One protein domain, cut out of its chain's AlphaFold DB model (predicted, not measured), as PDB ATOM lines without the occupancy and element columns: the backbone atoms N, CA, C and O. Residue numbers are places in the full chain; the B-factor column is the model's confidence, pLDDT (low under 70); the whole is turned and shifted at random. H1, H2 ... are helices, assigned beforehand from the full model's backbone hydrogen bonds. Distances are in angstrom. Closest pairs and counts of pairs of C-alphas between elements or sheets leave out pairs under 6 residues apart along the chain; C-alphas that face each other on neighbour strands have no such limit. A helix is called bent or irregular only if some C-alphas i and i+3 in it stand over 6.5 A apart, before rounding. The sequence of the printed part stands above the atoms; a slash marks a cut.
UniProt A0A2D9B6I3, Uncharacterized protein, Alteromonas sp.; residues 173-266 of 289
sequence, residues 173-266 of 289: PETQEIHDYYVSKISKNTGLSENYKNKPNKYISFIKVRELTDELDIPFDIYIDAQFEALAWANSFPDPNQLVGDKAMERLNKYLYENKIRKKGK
ATOM      1  N   PRO A 173     -33.992  61.451 -28.794       95.81
ATOM      2  CA  PRO A 173     -32.943  61.962 -29.676       95.81
ATOM      3  C   PRO A 173     -31.974  60.873 -30.141       95.81
ATOM      4  O   PRO A 173     -31.773  60.721 -31.341       95.81
ATOM      5  N   GLU A 174     -31.446  60.065 -29.223       95.31
ATOM      6  CA  GLU A 174     -30.493  59.005 -29.565       95.31
ATOM      7  C   GLU A 174     -31.144  57.893 -30.395       95.31
ATOM      8  O   GLU A 174     -30.603  57.468 -31.415       95.31
ATOM      9  N   THR A 175     -32.358  57.469 -30.038       97.00
ATOM     10  CA  THR A 175     -33.114  56.515 -30.860       97.00
ATOM     11  C   THR A 175     -33.349  57.050 -32.276       97.00
ATOM     12  O   THR A 175     -33.265  56.295 -33.249       97.00
ATOM     13  N   GLN A 176     -33.609  58.353 -32.420       96.25
ATOM     14  CA  GLN A 176     -33.727  58.981 -33.729       96.25
ATOM     15  C   GLN A 176     -32.385  59.000 -34.479       96.25
ATOM     16  O   GLN A 176     -32.379  58.740 -35.681       96.25
ATOM     17  N   GLU A 177     -31.265  59.266 -33.807       97.44
ATOM     18  CA  GLU A 177     -29.932  59.208 -34.420       97.44
ATOM     19  C   GLU A 177     -29.613  57.807 -34.955       97.44
ATOM     20  O   GLU A 177     -29.149  57.676 -36.089       97.44
ATOM     21  N   ILE A 178     -29.946  56.756 -34.201       97.75
ATOM     22  CA  ILE A 178     -29.792  55.359 -34.636       97.75
ATOM     23  C   ILE A 178     -30.642  55.080 -35.883       97.75
ATOM     24  O   ILE A 178     -30.145  54.515 -36.862       97.75
ATOM     25  N   HIS A 179     -31.914  55.497 -35.871       97.75
ATOM     26  CA  HIS A 179     -32.807  55.385 -37.028       97.75
ATOM     27  C   HIS A 179     -32.226  56.102 -38.255       97.75
ATOM     28  O   HIS A 179     -32.124  55.515 -39.335       97.75
ATOM     29  N   ASP A 180     -31.841  57.370 -38.100       97.06
ATOM     30  CA  ASP A 180     -31.363  58.210 -39.195       97.06
ATOM     31  C   ASP A 180     -30.020  57.672 -39.738       97.06
ATOM     32  O   ASP A 180     -29.810  57.640 -40.955       97.06
ATOM     33  N   TYR A 181     -29.149  57.136 -38.872       97.69
ATOM     34  CA  TYR A 181     -27.912  56.458 -39.270       97.69
ATOM     35  C   TYR A 181     -28.188  55.206 -40.113       97.69
ATOM     36  O   TYR A 181     -27.636  55.078 -41.213       97.69
ATOM     37  N   TYR A 182     -29.089  54.328 -39.656       97.56
ATOM     38  CA  TYR A 182     -29.518  53.133 -40.390       97.56
ATOM     39  C   TYR A 182     -30.090  53.484 -41.775       97.56
ATOM     40  O   TYR A 182     -29.662  52.926 -42.789       97.56
ATOM     41  N   VAL A 183     -31.001  54.462 -41.848       96.38
ATOM     42  CA  VAL A 183     -31.592  54.913 -43.120       96.38
ATOM     43  C   VAL A 183     -30.521  55.497 -44.043       96.38
ATOM     44  O   VAL A 183     -30.520  55.217 -45.244       96.38
ATOM     45  N   SER A 184     -29.561  56.251 -43.498       95.69
ATOM     46  CA  SER A 184     -28.471  56.831 -44.290       95.69
ATOM     47  C   SER A 184     -27.592  55.771 -44.959       95.69
ATOM     48  O   SER A 184     -27.123  55.989 -46.075       95.69
ATOM     49  N   LYS A 185     -27.382  54.609 -44.322       94.25
ATOM     50  CA  LYS A 185     -26.609  53.497 -44.898       94.25
ATOM     51  C   LYS A 185     -27.306  52.911 -46.124       94.25
ATOM     52  O   LYS A 185     -26.656  52.692 -47.143       94.25
ATOM     53  N   ILE A 186     -28.623  52.724 -46.054       93.69
ATOM     54  CA  ILE A 186     -29.424  52.239 -47.188       93.69
ATOM     55  C   ILE A 186     -29.454  53.287 -48.301       93.69
ATOM     56  O   ILE A 186     -29.216  52.967 -49.468       93.69
ATOM     57  N   SER A 187     -29.699  54.548 -47.943       93.75
ATOM     58  CA  SER A 187     -29.800  55.649 -48.899       93.75
ATOM     59  C   SER A 187     -28.498  55.887 -49.661       93.75
ATOM     60  O   SER A 187     -28.541  56.065 -50.874       93.75
ATOM     61  N   LYS A 188     -27.333  55.791 -49.007       91.31
ATOM     62  CA  LYS A 188     -26.026  55.909 -49.680       91.31
ATOM     63  C   LYS A 188     -25.807  54.857 -50.770       91.31
ATOM     64  O   LYS A 188     -25.150  55.158 -51.758       91.31
ATOM     65  N   ASN A 189     -26.368  53.659 -50.605       87.44
ATOM     66  CA  ASN A 189     -26.189  52.562 -51.557       87.44
ATOM     67  C   ASN A 189     -27.292  52.493 -52.624       87.44
ATOM     68  O   ASN A 189     -27.050  51.984 -53.713       87.44
ATOM     69  N   THR A 190     -28.503  52.967 -52.320       89.88
ATOM     70  CA  THR A 190     -29.678  52.809 -53.200       89.88
ATOM     71  C   THR A 190     -30.190  54.121 -53.792       89.88
ATOM     72  O   THR A 190     -30.988  54.098 -54.724       89.88
ATOM     73  N   GLY A 191     -29.796  55.269 -53.234       87.38
ATOM     74  CA  GLY A 191     -30.401  56.572 -53.520       87.38
ATOM     75  C   GLY A 191     -31.806  56.756 -52.928       87.38
ATOM     76  O   GLY A 191     -32.371  57.842 -53.034       87.38
ATOM     77  N   LEU A 192     -32.375  55.732 -52.280       86.94
ATOM     78  CA  LEU A 192     -33.731  55.753 -51.731       86.94
ATOM     79  C   LEU A 192     -33.696  55.899 -50.208       86.94
ATOM     80  O   LEU A 192     -32.923  55.238 -49.520       86.94
ATOM     81  N   SER A 193     -34.565  56.755 -49.672       85.44
ATOM     82  CA  SER A 193     -34.733  56.934 -48.230       85.44
ATOM     83  C   SER A 193     -36.124  56.477 -47.819       85.44
ATOM     84  O   SER A 193     -37.127  57.001 -48.304       85.44
ATOM     85  N   GLU A 194     -36.191  55.534 -46.886       88.06
ATOM     86  CA  GLU A 194     -37.441  55.122 -46.256       88.06
ATOM     87  C   GLU A 194     -37.578  55.777 -44.876       88.06
ATOM     88  O   GLU A 194     -36.590  55.994 -44.179       88.06
ATOM     89  N   ASN A 195     -38.804  56.119 -44.480       89.12
ATOM     90  CA  ASN A 195     -39.089  56.687 -43.167       89.12
ATOM     91  C   ASN A 195     -39.864  55.675 -42.315       89.12
ATOM     92  O   ASN A 195     -41.007  55.331 -42.632       89.12
ATOM     93  N   TYR A 196     -39.257  55.233 -41.210       92.56
ATOM     94  CA  TYR A 196     -39.867  54.275 -40.290       92.56
ATOM     95  C   TYR A 196     -40.554  54.932 -39.087       92.56
ATOM     96  O   TYR A 196     -41.231  54.229 -38.345       92.56
ATOM     97  N   LYS A 197     -40.472  56.260 -38.912       89.06
ATOM     98  CA  LYS A 197     -41.065  56.988 -37.764       89.06
ATOM     99  C   LYS A 197     -42.574  56.767 -37.628       89.06
ATOM    100  O   LYS A 197     -43.099  56.702 -36.524       89.06
ATOM    101  N   ASN A 198     -43.264  56.575 -38.751       87.06
ATOM    102  CA  ASN A 198     -44.706  56.305 -38.791       87.06
ATOM    103  C   ASN A 198     -45.038  54.802 -38.868       87.06
ATOM    104  O   ASN A 198     -46.166  54.439 -39.193       87.06
ATOM    105  N   LYS A 199     -44.062  53.917 -38.624       90.25
ATOM    106  CA  LYS A 199     -44.215  52.456 -38.669       90.25
ATOM    107  C   LYS A 199     -43.815  51.860 -37.312       90.25
ATOM    108  O   LYS A 199     -42.688  51.380 -37.187       90.25
ATOM    109  N   PRO A 200     -44.715  51.833 -36.309       89.94
ATOM    110  CA  PRO A 200     -44.393  51.399 -34.943       89.94
ATOM    111  C   PRO A 200     -43.704  50.030 -34.873       89.94
ATOM    112  O   PRO A 200     -42.675  49.885 -34.220       89.94
ATOM    113  N   ASN A 201     -44.198  49.062 -35.656       88.31
ATOM    114  CA  ASN A 201     -43.638  47.708 -35.757       88.31
ATOM    115  C   ASN A 201     -42.168  47.659 -36.190       88.31
ATOM    116  O   ASN A 201     -41.515  46.657 -35.941       88.31
ATOM    117  N   LYS A 202     -41.675  48.692 -36.885       92.88
ATOM    118  CA  LYS A 202     -40.279  48.812 -37.324       92.88
ATOM    119  C   LYS A 202     -39.497  49.743 -36.410       92.88
ATOM    120  O   LYS A 202     -38.358  49.449 -36.074       92.88
ATOM    121  N   TYR A 203     -40.112  50.854 -36.008       95.38
ATOM    122  CA  TYR A 203     -39.444  51.881 -35.219       95.38
ATOM    123  C   TYR A 203     -39.019  51.374 -33.839       95.38
ATOM    124  O   TYR A 203     -37.944  51.726 -33.362       95.38
ATOM    125  N   ILE A 204     -39.815  50.481 -33.238       93.50
ATOM    126  CA  ILE A 204     -39.494  49.866 -31.945       93.50
ATOM    127  C   ILE A 204     -38.119  49.186 -31.933       93.50
ATOM    128  O   ILE A 204     -37.457  49.142 -30.899       93.50
ATOM    129  N   SER A 205     -37.654  48.680 -33.076       95.56
ATOM    130  CA  SER A 205     -36.344  48.045 -33.167       95.56
ATOM    131  C   SER A 205     -35.206  49.011 -32.872       95.56
ATOM    132  O   SER A 205     -34.215  48.589 -32.297       95.56
ATOM    133  N   PHE A 206     -35.339  50.298 -33.201       97.56
ATOM    134  CA  PHE A 206     -34.292  51.286 -32.926       97.56
ATOM    135  C   PHE A 206     -34.205  51.638 -31.437       97.56
ATOM    136  O   PHE A 206     -33.110  51.887 -30.941       97.56
ATOM    137  N   ILE A 207     -35.326  51.580 -30.709       96.19
ATOM    138  CA  ILE A 207     -35.331  51.692 -29.240       96.19
ATOM    139  C   ILE A 207     -34.598  50.494 -28.642       96.19
ATOM    140  O   ILE A 207     -33.667  50.663 -27.864       96.19
ATOM    141  N   LYS A 208     -34.942  49.282 -29.087       95.19
ATOM    142  CA  LYS A 208     -34.284  48.060 -28.612       95.19
ATOM    143  C   LYS A 208     -32.796  48.018 -28.955       95.19
ATOM    144  O   LYS A 208     -32.014  47.498 -28.171       95.19
ATOM    145  N   VAL A 209     -32.394  48.549 -30.113       97.00
ATOM    146  CA  VAL A 209     -30.975  48.696 -30.465       97.00
ATOM    147  C   VAL A 209     -30.292  49.639 -29.487       97.00
ATOM    148  O   VAL A 209     -29.251  49.252 -28.981       97.00
ATOM    149  N   ARG A 210     -30.880  50.805 -29.177       96.56
ATOM    150  CA  ARG A 210     -30.335  51.741 -28.180       96.56
ATOM    151  C   ARG A 210     -30.109  51.054 -26.836       96.56
ATOM    152  O   ARG A 210     -28.995  51.039 -26.329       96.56
ATOM    153  N   GLU A 211     -31.156  50.432 -26.297       94.19
ATOM    154  CA  GLU A 211     -31.095  49.727 -25.012       94.19
ATOM    155  C   GLU A 211     -30.019  48.633 -25.015       94.19
ATOM    156  O   GLU A 211     -29.256  48.498 -24.062       94.19
ATOM    157  N   LEU A 212     -29.920  47.883 -26.115       94.88
ATOM    158  CA  LEU A 212     -28.918  46.838 -26.279       94.88
ATOM    159  C   LEU A 212     -27.501  47.412 -26.384       94.88
ATOM    160  O   LEU A 212     -26.570  46.849 -25.817       94.88
ATOM    161  N   THR A 213     -27.307  48.515 -27.106       93.88
ATOM    162  CA  THR A 213     -26.000  49.169 -27.236       93.88
ATOM    163  C   THR A 213     -25.548  49.792 -25.919       93.88
ATOM    164  O   THR A 213     -24.370  49.669 -25.580       93.88
ATOM    165  N   ASP A 214     -26.485  50.333 -25.134       91.94
ATOM    166  CA  ASP A 214     -26.254  50.832 -23.775       91.94
ATOM    167  C   ASP A 214     -25.841  49.688 -22.834       91.94
ATOM    168  O   ASP A 214     -24.846  49.782 -22.115       91.94
ATOM    169  N   GLU A 215     -26.565  48.562 -22.867       92.31
ATOM    170  CA  GLU A 215     -26.250  47.375 -22.061       92.31
ATOM    171  C   GLU A 215     -24.880  46.782 -22.428       92.31
ATOM    172  O   GLU A 215     -24.085  46.373 -21.568       92.31
ATOM    173  N   LEU A 216     -24.591  46.728 -23.728       88.62
ATOM    174  CA  LEU A 216     -23.347  46.182 -24.241       88.62
ATOM    175  C   LEU A 216     -22.172  47.155 -24.126       88.62
ATOM    176  O   LEU A 216     -21.044  46.678 -24.275       88.62
ATOM    177  N   ASP A 217     -22.399  48.432 -23.814       90.44
ATOM    178  CA  ASP A 217     -21.382  49.491 -23.827       90.44
ATOM    179  C   ASP A 217     -20.635  49.527 -25.176       90.44
ATOM    180  O   ASP A 217     -19.406  49.472 -25.256       90.44
ATOM    181  N   ILE A 218     -21.408  49.496 -26.269       89.62
ATOM    182  CA  ILE A 218     -20.903  49.513 -27.646       89.62
ATOM    183  C   ILE A 218     -21.550  50.686 -28.380       89.62
ATOM    184  O   ILE A 218     -22.773  50.762 -28.401       89.62
ATOM    185  N   PRO A 219     -20.769  51.557 -29.046       93.75
ATOM    186  CA  PRO A 219     -21.328  52.615 -29.879       93.75
ATOM    187  C   PRO A 219     -22.309  52.073 -30.927       93.75
ATOM    188  O   PRO A 219     -22.026  51.086 -31.614       93.75
ATOM    189  N   PHE A 220     -23.467  52.721 -31.064       96.00
ATOM    190  CA  PHE A 220     -24.528  52.231 -31.943       96.00
ATOM    191  C   PHE A 220     -24.113  52.170 -33.419       96.00
ATOM    192  O   PHE A 220     -24.602  51.321 -34.162       96.00
ATOM    193  N   ASP A 221     -23.209  53.046 -33.859       95.69
ATOM    194  CA  ASP A 221     -22.704  53.084 -35.229       95.69
ATOM    195  C   ASP A 221     -21.893  51.823 -35.550       95.69
ATOM    196  O   ASP A 221     -22.115  51.199 -36.586       95.69
ATOM    197  N   ILE A 222     -21.046  51.378 -34.617       95.12
ATOM    198  CA  ILE A 222     -20.337  50.095 -34.696       95.12
ATOM    199  C   ILE A 222     -21.323  48.928 -34.730       95.12
ATOM    200  O   ILE A 222     -21.159  48.004 -35.529       95.12
ATOM    201  N   TYR A 223     -22.359  48.965 -33.885       97.19
ATOM    202  CA  TYR A 223     -23.373  47.916 -33.863       97.19
ATOM    203  C   TYR A 223     -24.095  47.801 -35.208       97.19
ATOM    204  O   TYR A 223     -24.195  46.706 -35.759       97.19
ATOM    205  N   ILE A 224     -24.581  48.920 -35.753       97.75
ATOM    206  CA  ILE A 224     -25.301  48.957 -37.029       97.75
ATOM    207  C   ILE A 224     -24.382  48.543 -38.183       97.75
ATOM    208  O   ILE A 224     -24.799  47.747 -39.025       97.75
ATOM    209  N   ASP A 225     -23.130  49.003 -38.207       96.06
ATOM    210  CA  ASP A 225     -22.157  48.636 -39.243       96.06
ATOM    211  C   ASP A 225     -21.925  47.123 -39.290       96.06
ATOM    212  O   ASP A 225     -21.973  46.535 -40.373       96.06
ATOM    213  N   ALA A 226     -21.817  46.475 -38.126       96.25
ATOM    214  CA  ALA A 226     -21.722  45.021 -38.034       96.25
ATOM    215  C   ALA A 226     -22.922  44.301 -38.675       96.25
ATOM    216  O   ALA A 226     -22.758  43.265 -39.325       96.25
ATOM    217  N   GLN A 227     -24.134  44.850 -38.528       97.62
ATOM    218  CA  GLN A 227     -25.334  44.248 -39.116       97.62
ATOM    219  C   GLN A 227     -25.337  44.334 -40.648       97.62
ATOM    220  O   GLN A 227     -25.773  43.389 -41.309       97.62
ATOM    221  N   PHE A 228     -24.859  45.448 -41.213       96.19
ATOM    222  CA  PHE A 228     -24.762  45.631 -42.663       96.19
ATOM    223  C   PHE A 228     -23.628  44.800 -43.264       96.19
ATOM    224  O   PHE A 228     -23.839  44.112 -44.262       96.19
ATOM    225  N   GLU A 229     -22.445  44.816 -42.651       94.88
ATOM    226  CA  GLU A 229     -21.273  44.099 -43.161       94.88
ATOM    227  C   GLU A 229     -21.523  42.591 -43.250       94.88
ATOM    228  O   GLU A 229     -21.218  41.957 -44.261       94.88
ATOM    229  N   ALA A 230     -22.197  42.021 -42.250       93.62
ATOM    230  CA  ALA A 230     -22.516  40.600 -42.242       93.62
ATOM    231  C   ALA A 230     -23.461  40.151 -43.376       93.62
ATOM    232  O   ALA A 230     -23.531  38.953 -43.667       93.62
ATOM    233  N   LEU A 231     -24.190  41.076 -44.011       93.12
ATOM    234  CA  LEU A 231     -25.101  40.803 -45.131       93.12
ATOM    235  C   LEU A 231     -24.600  41.350 -46.475       93.12
ATOM    236  O   LEU A 231     -25.204  41.061 -47.512       93.12
ATOM    237  N   ALA A 232     -23.471  42.061 -46.480       90.12
ATOM    238  CA  ALA A 232     -22.902  42.667 -47.679       90.12
ATOM    239  C   ALA A 232     -22.576  41.629 -48.767       90.12
ATOM    240  O   ALA A 232     -22.791  41.896 -49.946       90.12
ATOM    241  N   TRP A 233     -22.146  40.418 -48.389       89.25
ATOM    242  CA  TRP A 233     -21.846  39.330 -49.335       89.25
ATOM    243  C   TRP A 233     -23.051  38.915 -50.195       89.25
ATOM    244  O   TRP A 233     -22.873  38.445 -51.315       89.25
ATOM    245  N   ALA A 234     -24.271  39.089 -49.679       89.88
ATOM    246  CA  ALA A 234     -25.516  38.754 -50.365       89.88
ATOM    247  C   ALA A 234     -26.150  39.971 -51.063       89.88
ATOM    248  O   ALA A 234     -27.298  39.884 -51.496       89.88
ATOM    249  N   ASN A 235     -25.446  41.111 -51.130       87.19
ATOM    250  CA  ASN A 235     -25.982  42.397 -51.590       87.19
ATOM    251  C   ASN A 235     -27.312  42.759 -50.905       87.19
ATOM    252  O   ASN A 235     -28.242  43.265 -51.532       87.19
ATOM    253  N   SER A 236     -27.413  42.457 -49.609       90.50
ATOM    254  CA  SER A 236     -28.620  42.648 -48.811       90.50
ATOM    255  C   SER A 236     -28.319  43.479 -47.566       90.50
ATOM    256  O   SER A 236     -27.165  43.709 -47.208       90.50
ATOM    257  N   PHE A 237     -29.371  43.945 -46.903       92.06
ATOM    258  CA  PHE A 237     -29.294  44.705 -45.663       92.06
ATOM    259  C   PHE A 237     -30.335  44.176 -44.669       92.06
ATOM    260  O   PHE A 237     -31.336  43.577 -45.077       92.06
ATOM    261  N   PRO A 238     -30.101  44.337 -43.359       94.31
ATOM    262  CA  PRO A 238     -31.000  43.795 -42.350       94.31
ATOM    263  C   PRO A 238     -32.277  44.627 -42.306       94.31
ATOM    264  O   PRO A 238     -32.199  45.844 -42.204       94.31
ATOM    265  N   ASP A 239     -33.448  43.994 -42.322       94.69
ATOM    266  CA  ASP A 239     -34.706  44.671 -41.980       94.69
ATOM    267  C   ASP A 239     -34.649  45.190 -40.527       94.69
ATOM    268  O   ASP A 239     -34.009  44.532 -39.700       94.69
ATOM    269  N   PRO A 240     -35.327  46.298 -40.150       95.56
ATOM    270  CA  PRO A 240     -35.274  46.807 -38.778       95.56
ATOM    271  C   PRO A 240     -35.579  45.746 -37.712       95.56
ATOM    272  O   PRO A 240     -34.950  45.724 -36.660       95.56
ATOM    273  N   ASN A 241     -36.485  44.801 -37.977       93.81
ATOM    274  CA  ASN A 241     -36.824  43.730 -37.029       93.81
ATOM    275  C   ASN A 241     -35.684  42.720 -36.812       93.81
ATOM    276  O   ASN A 241     -35.714  41.964 -35.849       93.81
ATOM    277  N   GLN A 242     -34.699  42.688 -37.711       94.88
ATOM    278  CA  GLN A 242     -33.529  41.811 -37.661       94.88
ATOM    279  C   GLN A 242     -32.319  42.464 -36.982       94.88
ATOM    280  O   GLN A 242     -31.261  41.837 -36.932       94.88
ATOM    281  N   LEU A 243     -32.450  43.707 -36.503       96.06
ATOM    282  CA  LEU A 243     -31.394  44.424 -35.783       96.06
ATOM    283  C   LEU A 243     -31.257  43.980 -34.322       96.06
ATOM    284  O   LEU A 243     -30.418  44.509 -33.611       96.06
ATOM    285  N   VAL A 244     -32.082  43.040 -33.864       93.00
ATOM    286  CA  VAL A 244     -32.082  42.533 -32.488       93.00
ATOM    287  C   VAL A 244     -32.219  41.009 -32.470       93.00
ATOM    288  O   VAL A 244     -32.640  40.400 -33.455       93.00
ATOM    289  N   GLY A 245     -31.880  40.393 -31.336       92.69
ATOM    290  CA  GLY A 245     -31.927  38.942 -31.130       92.69
ATOM    291  C   GLY A 245     -30.629  38.217 -31.501       92.69
ATOM    292  O   GLY A 245     -29.638  38.835 -31.892       92.69
ATOM    293  N   ASP A 246     -30.641  36.889 -31.387       94.00
ATOM    294  CA  ASP A 246     -29.429  36.052 -31.419       94.00
ATOM    295  C   ASP A 246     -28.603  36.234 -32.696       94.00
ATOM    296  O   ASP A 246     -27.393  36.426 -32.638       94.00
ATOM    297  N   LYS A 247     -29.261  36.289 -33.860       94.31
ATOM    298  CA  LYS A 247     -28.571  36.522 -35.138       94.31
ATOM    299  C   LYS A 247     -27.895  37.890 -35.199       94.31
ATOM    300  O   LYS A 247     -26.830  38.010 -35.796       94.31
ATOM    301  N   ALA A 248     -28.497  38.926 -34.614       96.31
ATOM    302  CA  ALA A 248     -27.880  40.248 -34.572       96.31
ATOM    303  C   ALA A 248     -26.628  40.240 -33.676       96.31
ATOM    304  O   ALA A 248     -25.610  40.845 -34.020       96.31
ATOM    305  N   MET A 249     -26.671  39.469 -32.584       96.19
ATOM    306  CA  MET A 249     -25.530  39.243 -31.695       96.19
ATOM    307  C   MET A 249     -24.416  38.418 -32.346       96.19
ATOM    308  O   MET A 249     -23.245  38.756 -32.198       96.19
ATOM    309  N   GLU A 250     -24.748  37.379 -33.111       96.12
ATOM    310  CA  GLU A 250     -23.771  36.610 -33.893       96.12
ATOM    311  C   GLU A 250     -23.023  37.502 -34.892       96.12
ATOM    312  O   GLU A 250     -21.793  37.457 -34.965       96.12
ATOM    313  N   ARG A 251     -23.753  38.357 -35.623       96.38
ATOM    314  CA  ARG A 251     -23.167  39.320 -36.571       96.38
ATOM    315  C   ARG A 251     -22.239  40.307 -35.872       96.38
ATOM    316  O   ARG A 251     -21.131  40.534 -36.350       96.38
ATOM    317  N   LEU A 252     -22.659  40.837 -34.722       95.94
ATOM    318  CA  LEU A 252     -21.824  41.712 -33.902       95.94
ATOM    319  C   LEU A 252     -20.544  41.002 -33.450       95.94
ATOM    320  O   LEU A 252     -19.453  41.523 -33.651       95.94
ATOM    321  N   ASN A 253     -20.655  39.805 -32.872       93.00
ATOM    322  CA  ASN A 253     -19.502  39.045 -32.388       93.00
ATOM    323  C   ASN A 253     -18.495  38.764 -33.506       93.00
ATOM    324  O   ASN A 253     -17.290  38.928 -33.304       93.00
ATOM    325  N   LYS A 254     -18.987  38.390 -34.693       94.62
ATOM    326  CA  LYS A 254     -18.151  38.191 -35.878       94.62
ATOM    327  C   LYS A 254     -17.413  39.476 -36.259       94.62
ATOM    328  O   LYS A 254     -16.191  39.453 -36.380       94.62
ATOM    329  N   TYR A 255     -18.131  40.593 -36.351       95.12
ATOM    330  CA  TYR A 255     -17.546  41.888 -36.692       95.12
ATOM    331  C   TYR A 255     -16.476  42.331 -35.683       95.12
ATOM    332  O   TYR A 255     -15.391  42.763 -36.072       95.12
ATOM    333  N   LEU A 256     -16.747  42.195 -34.380       90.94
ATOM    334  CA  LEU A 256     -15.789  42.536 -33.325       90.94
ATOM    335  C   LEU A 256     -14.532  41.661 -33.401       90.94
ATOM    336  O   LEU A 256     -13.420  42.169 -33.238       90.94
ATOM    337  N   TYR A 257     -14.698  40.364 -33.677       91.06
ATOM    338  CA  TYR A 257     -13.589  39.428 -33.846       91.06
ATOM    339  C   TYR A 257     -12.715  39.794 -35.054       91.06
ATOM    340  O   TYR A 257     -11.500  39.941 -34.908       91.06
ATOM    341  N   GLU A 258     -13.327  40.009 -36.221       91.38
ATOM    342  CA  GLU A 258     -12.638  40.357 -37.472       91.38
ATOM    343  C   GLU A 258     -11.889  41.692 -37.357       91.38
ATOM    344  O   GLU A 258     -10.732  41.806 -37.774       91.38
ATOM    345  N   ASN A 259     -12.495  42.677 -36.690       88.75
ATOM    346  CA  ASN A 259     -11.907  44.000 -36.481       88.75
ATOM    347  C   ASN A 259     -11.002  44.089 -35.240       88.75
ATOM    348  O   ASN A 259     -10.482  45.163 -34.929       88.75
ATOM    349  N   LYS A 260     -10.777  42.973 -34.529       87.06
ATOM    350  CA  LYS A 260      -9.959  42.895 -33.303       87.06
ATOM    351  C   LYS A 260     -10.395  43.894 -32.220       87.06
ATOM    352  O   LYS A 260      -9.574  44.362 -31.426       87.06
ATOM    353  N   ILE A 261     -11.687  44.206 -32.167       82.69
ATOM    354  CA  ILE A 261     -12.275  45.094 -31.169       82.69
ATOM    355  C   ILE A 261     -12.509  44.269 -29.904       82.69
ATOM    356  O   ILE A 261     -13.336  43.361 -29.872       82.69
ATOM    357  N   ARG A 262     -11.759  44.573 -28.843       76.31
ATOM    358  CA  ARG A 262     -11.948  43.942 -27.533       76.31
ATOM    359  C   ARG A 262     -12.818  44.833 -26.660       76.31
ATOM    360  O   ARG A 262     -12.448  45.976 -26.397       76.31
ATOM    361  N   LYS A 263     -13.917  44.283 -26.142       63.09
ATOM    362  CA  LYS A 263     -14.651  44.902 -25.036       63.09
ATOM    363  C   LYS A 263     -13.712  44.943 -23.828       63.09
ATOM    364  O   LYS A 263     -13.256  43.894 -23.369       63.09
ATOM    365  N   LYS A 264     -13.370  46.137 -23.334       54.97
ATOM    366  CA  LYS A 264     -12.709  46.248 -22.029       54.97
ATOM    367  C   LYS A 264     -13.707  45.698 -21.010       54.97
ATOM    368  O   LYS A 264     -14.818  46.208 -20.900       54.97
ATOM    369  N   GLY A 265     -13.359  44.606 -20.328       40.78
ATOM    370  CA  GLY A 265     -14.171  44.117 -19.213       40.78
ATOM    371  C   GLY A 265     -14.371  45.246 -18.201       40.78
ATOM    372  O   GLY A 265     -13.504  46.109 -18.084       40.78
ATOM    373  N   LYS A 266     -15.505  45.266 -17.489       39.75
ATOM    374  CA  LYS A 266     -15.783  46.254 -16.435       39.75
ATOM    375  C   LYS A 266     -14.674  46.223 -15.368       39.75
ATOM    376  O   LYS A 266     -14.780  45.468 -14.407       39.75
TER     377      LYS A 266
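What this domain is: This is residues 173 to 266 of the 289 residues of an uncharacterized protein of Alteromonas sp. (UniProt A0A2D9B6I3). Two helices, H1 and H3, stand side by side and run the same way at a shallow tilt of 28 degrees, and H2 crosses both steeply near their first residues, at 69.5 degrees to H1 and 66 degrees to H3. H3 is in the middle of the whole: H4 crosses it about perpendicularly and is apart from both H1 and H2, while residues 233 to 245 fold back from the last residue of H3 to the first of H4. The printed part has 94 residues with four named helices, in the order H1, H2, H3, H4 along the chain, and no named strand; the class is all helix. The whole is compact, with a radius of gyration of the C-alphas of 13.0 A, and its C-alphas span 38 by 29 by 20 A.

Where its parts are: The longest helix is H1, residues 173 to 190, 18 residues and 25.5 A from first to last C-alpha; it begins at C-alpha 173 at (-32.943, 61.962, -29.676). H2 is residues 200 to 216 and measures 24.2 A; it is neither bent nor irregular, but only just: C-alphas 201 and 204 are 6.0 A apart. H3 is residues 220 to 232, 18.5 A long, with C-alpha 220 at (-24.528, 52.231, -31.943). H4 is residues 246 to 258, 18.4 A long, and ends at C-alpha 258 at (-12.638, 40.357, -37.472).

How they stand to each other: H3 is the hub and touches the three other helices. From H1, residues 178 to 182 alone touch H3, and from H3 residues 220 to 224 alone touch H1; the closest C-alphas are those of Ile 178 and Phe 220, 6.7 A apart. H1 and H3 run the same way at a shallow tilt of 28 degrees. H1 also touches H2, with its residues 174 to 179 alone and residues 203 to 210 of H2 alone; the closest C-alphas are those of Thr 175 and Ile 207, 5.5 A apart. These two run opposite ways at a steep tilt of 69.5 degrees, only just short of about perpendicular. H2 touches H3 with residues 209 to 213 alone, and H3 touches H2 with residues 220 to 223 alone; the closest C-alphas are those of Thr 213 and Phe 220, 5.8 A apart. H2 and H3 run opposite ways at a steep tilt of 66 degrees. H4 touches H3 with 11 pairs of C-alphas within 8 A, the closest being those of Ala 226 and Leu 252, 5.3 A apart, and their lines are about perpendicular at 87 degrees. H4 is apart from H1 and from H2. Of the four pairs that touch, one is at a shallow tilt, and the helix packing is mostly crossed. In H4 every O i to N i+4 pair is within hydrogen-bond range, against 13 of 14 in H1, 10 of 13 in H2 and 8 of 9 in H3.

The domain as a whole: The outline is rounded, and the two C-alphas farthest apart, those of Gly 191 and Lys 266, are 41.2 A apart. The first and last printed C-alphas, of Pro 173 and Lys 266, are 26.8 A apart. The printed part has no cut. The link from H2 to H3 is tight, with 3 residues; that from H1 to H2 is short, with 9. The link from H3 to H4 is long, with 13 residues, 233 to 245, whose C-alphas lie 5 to 17 A from the mean of the C-alphas. The mean pLDDT of the printed part is 91.3, and residues 263 to 266 are under 70.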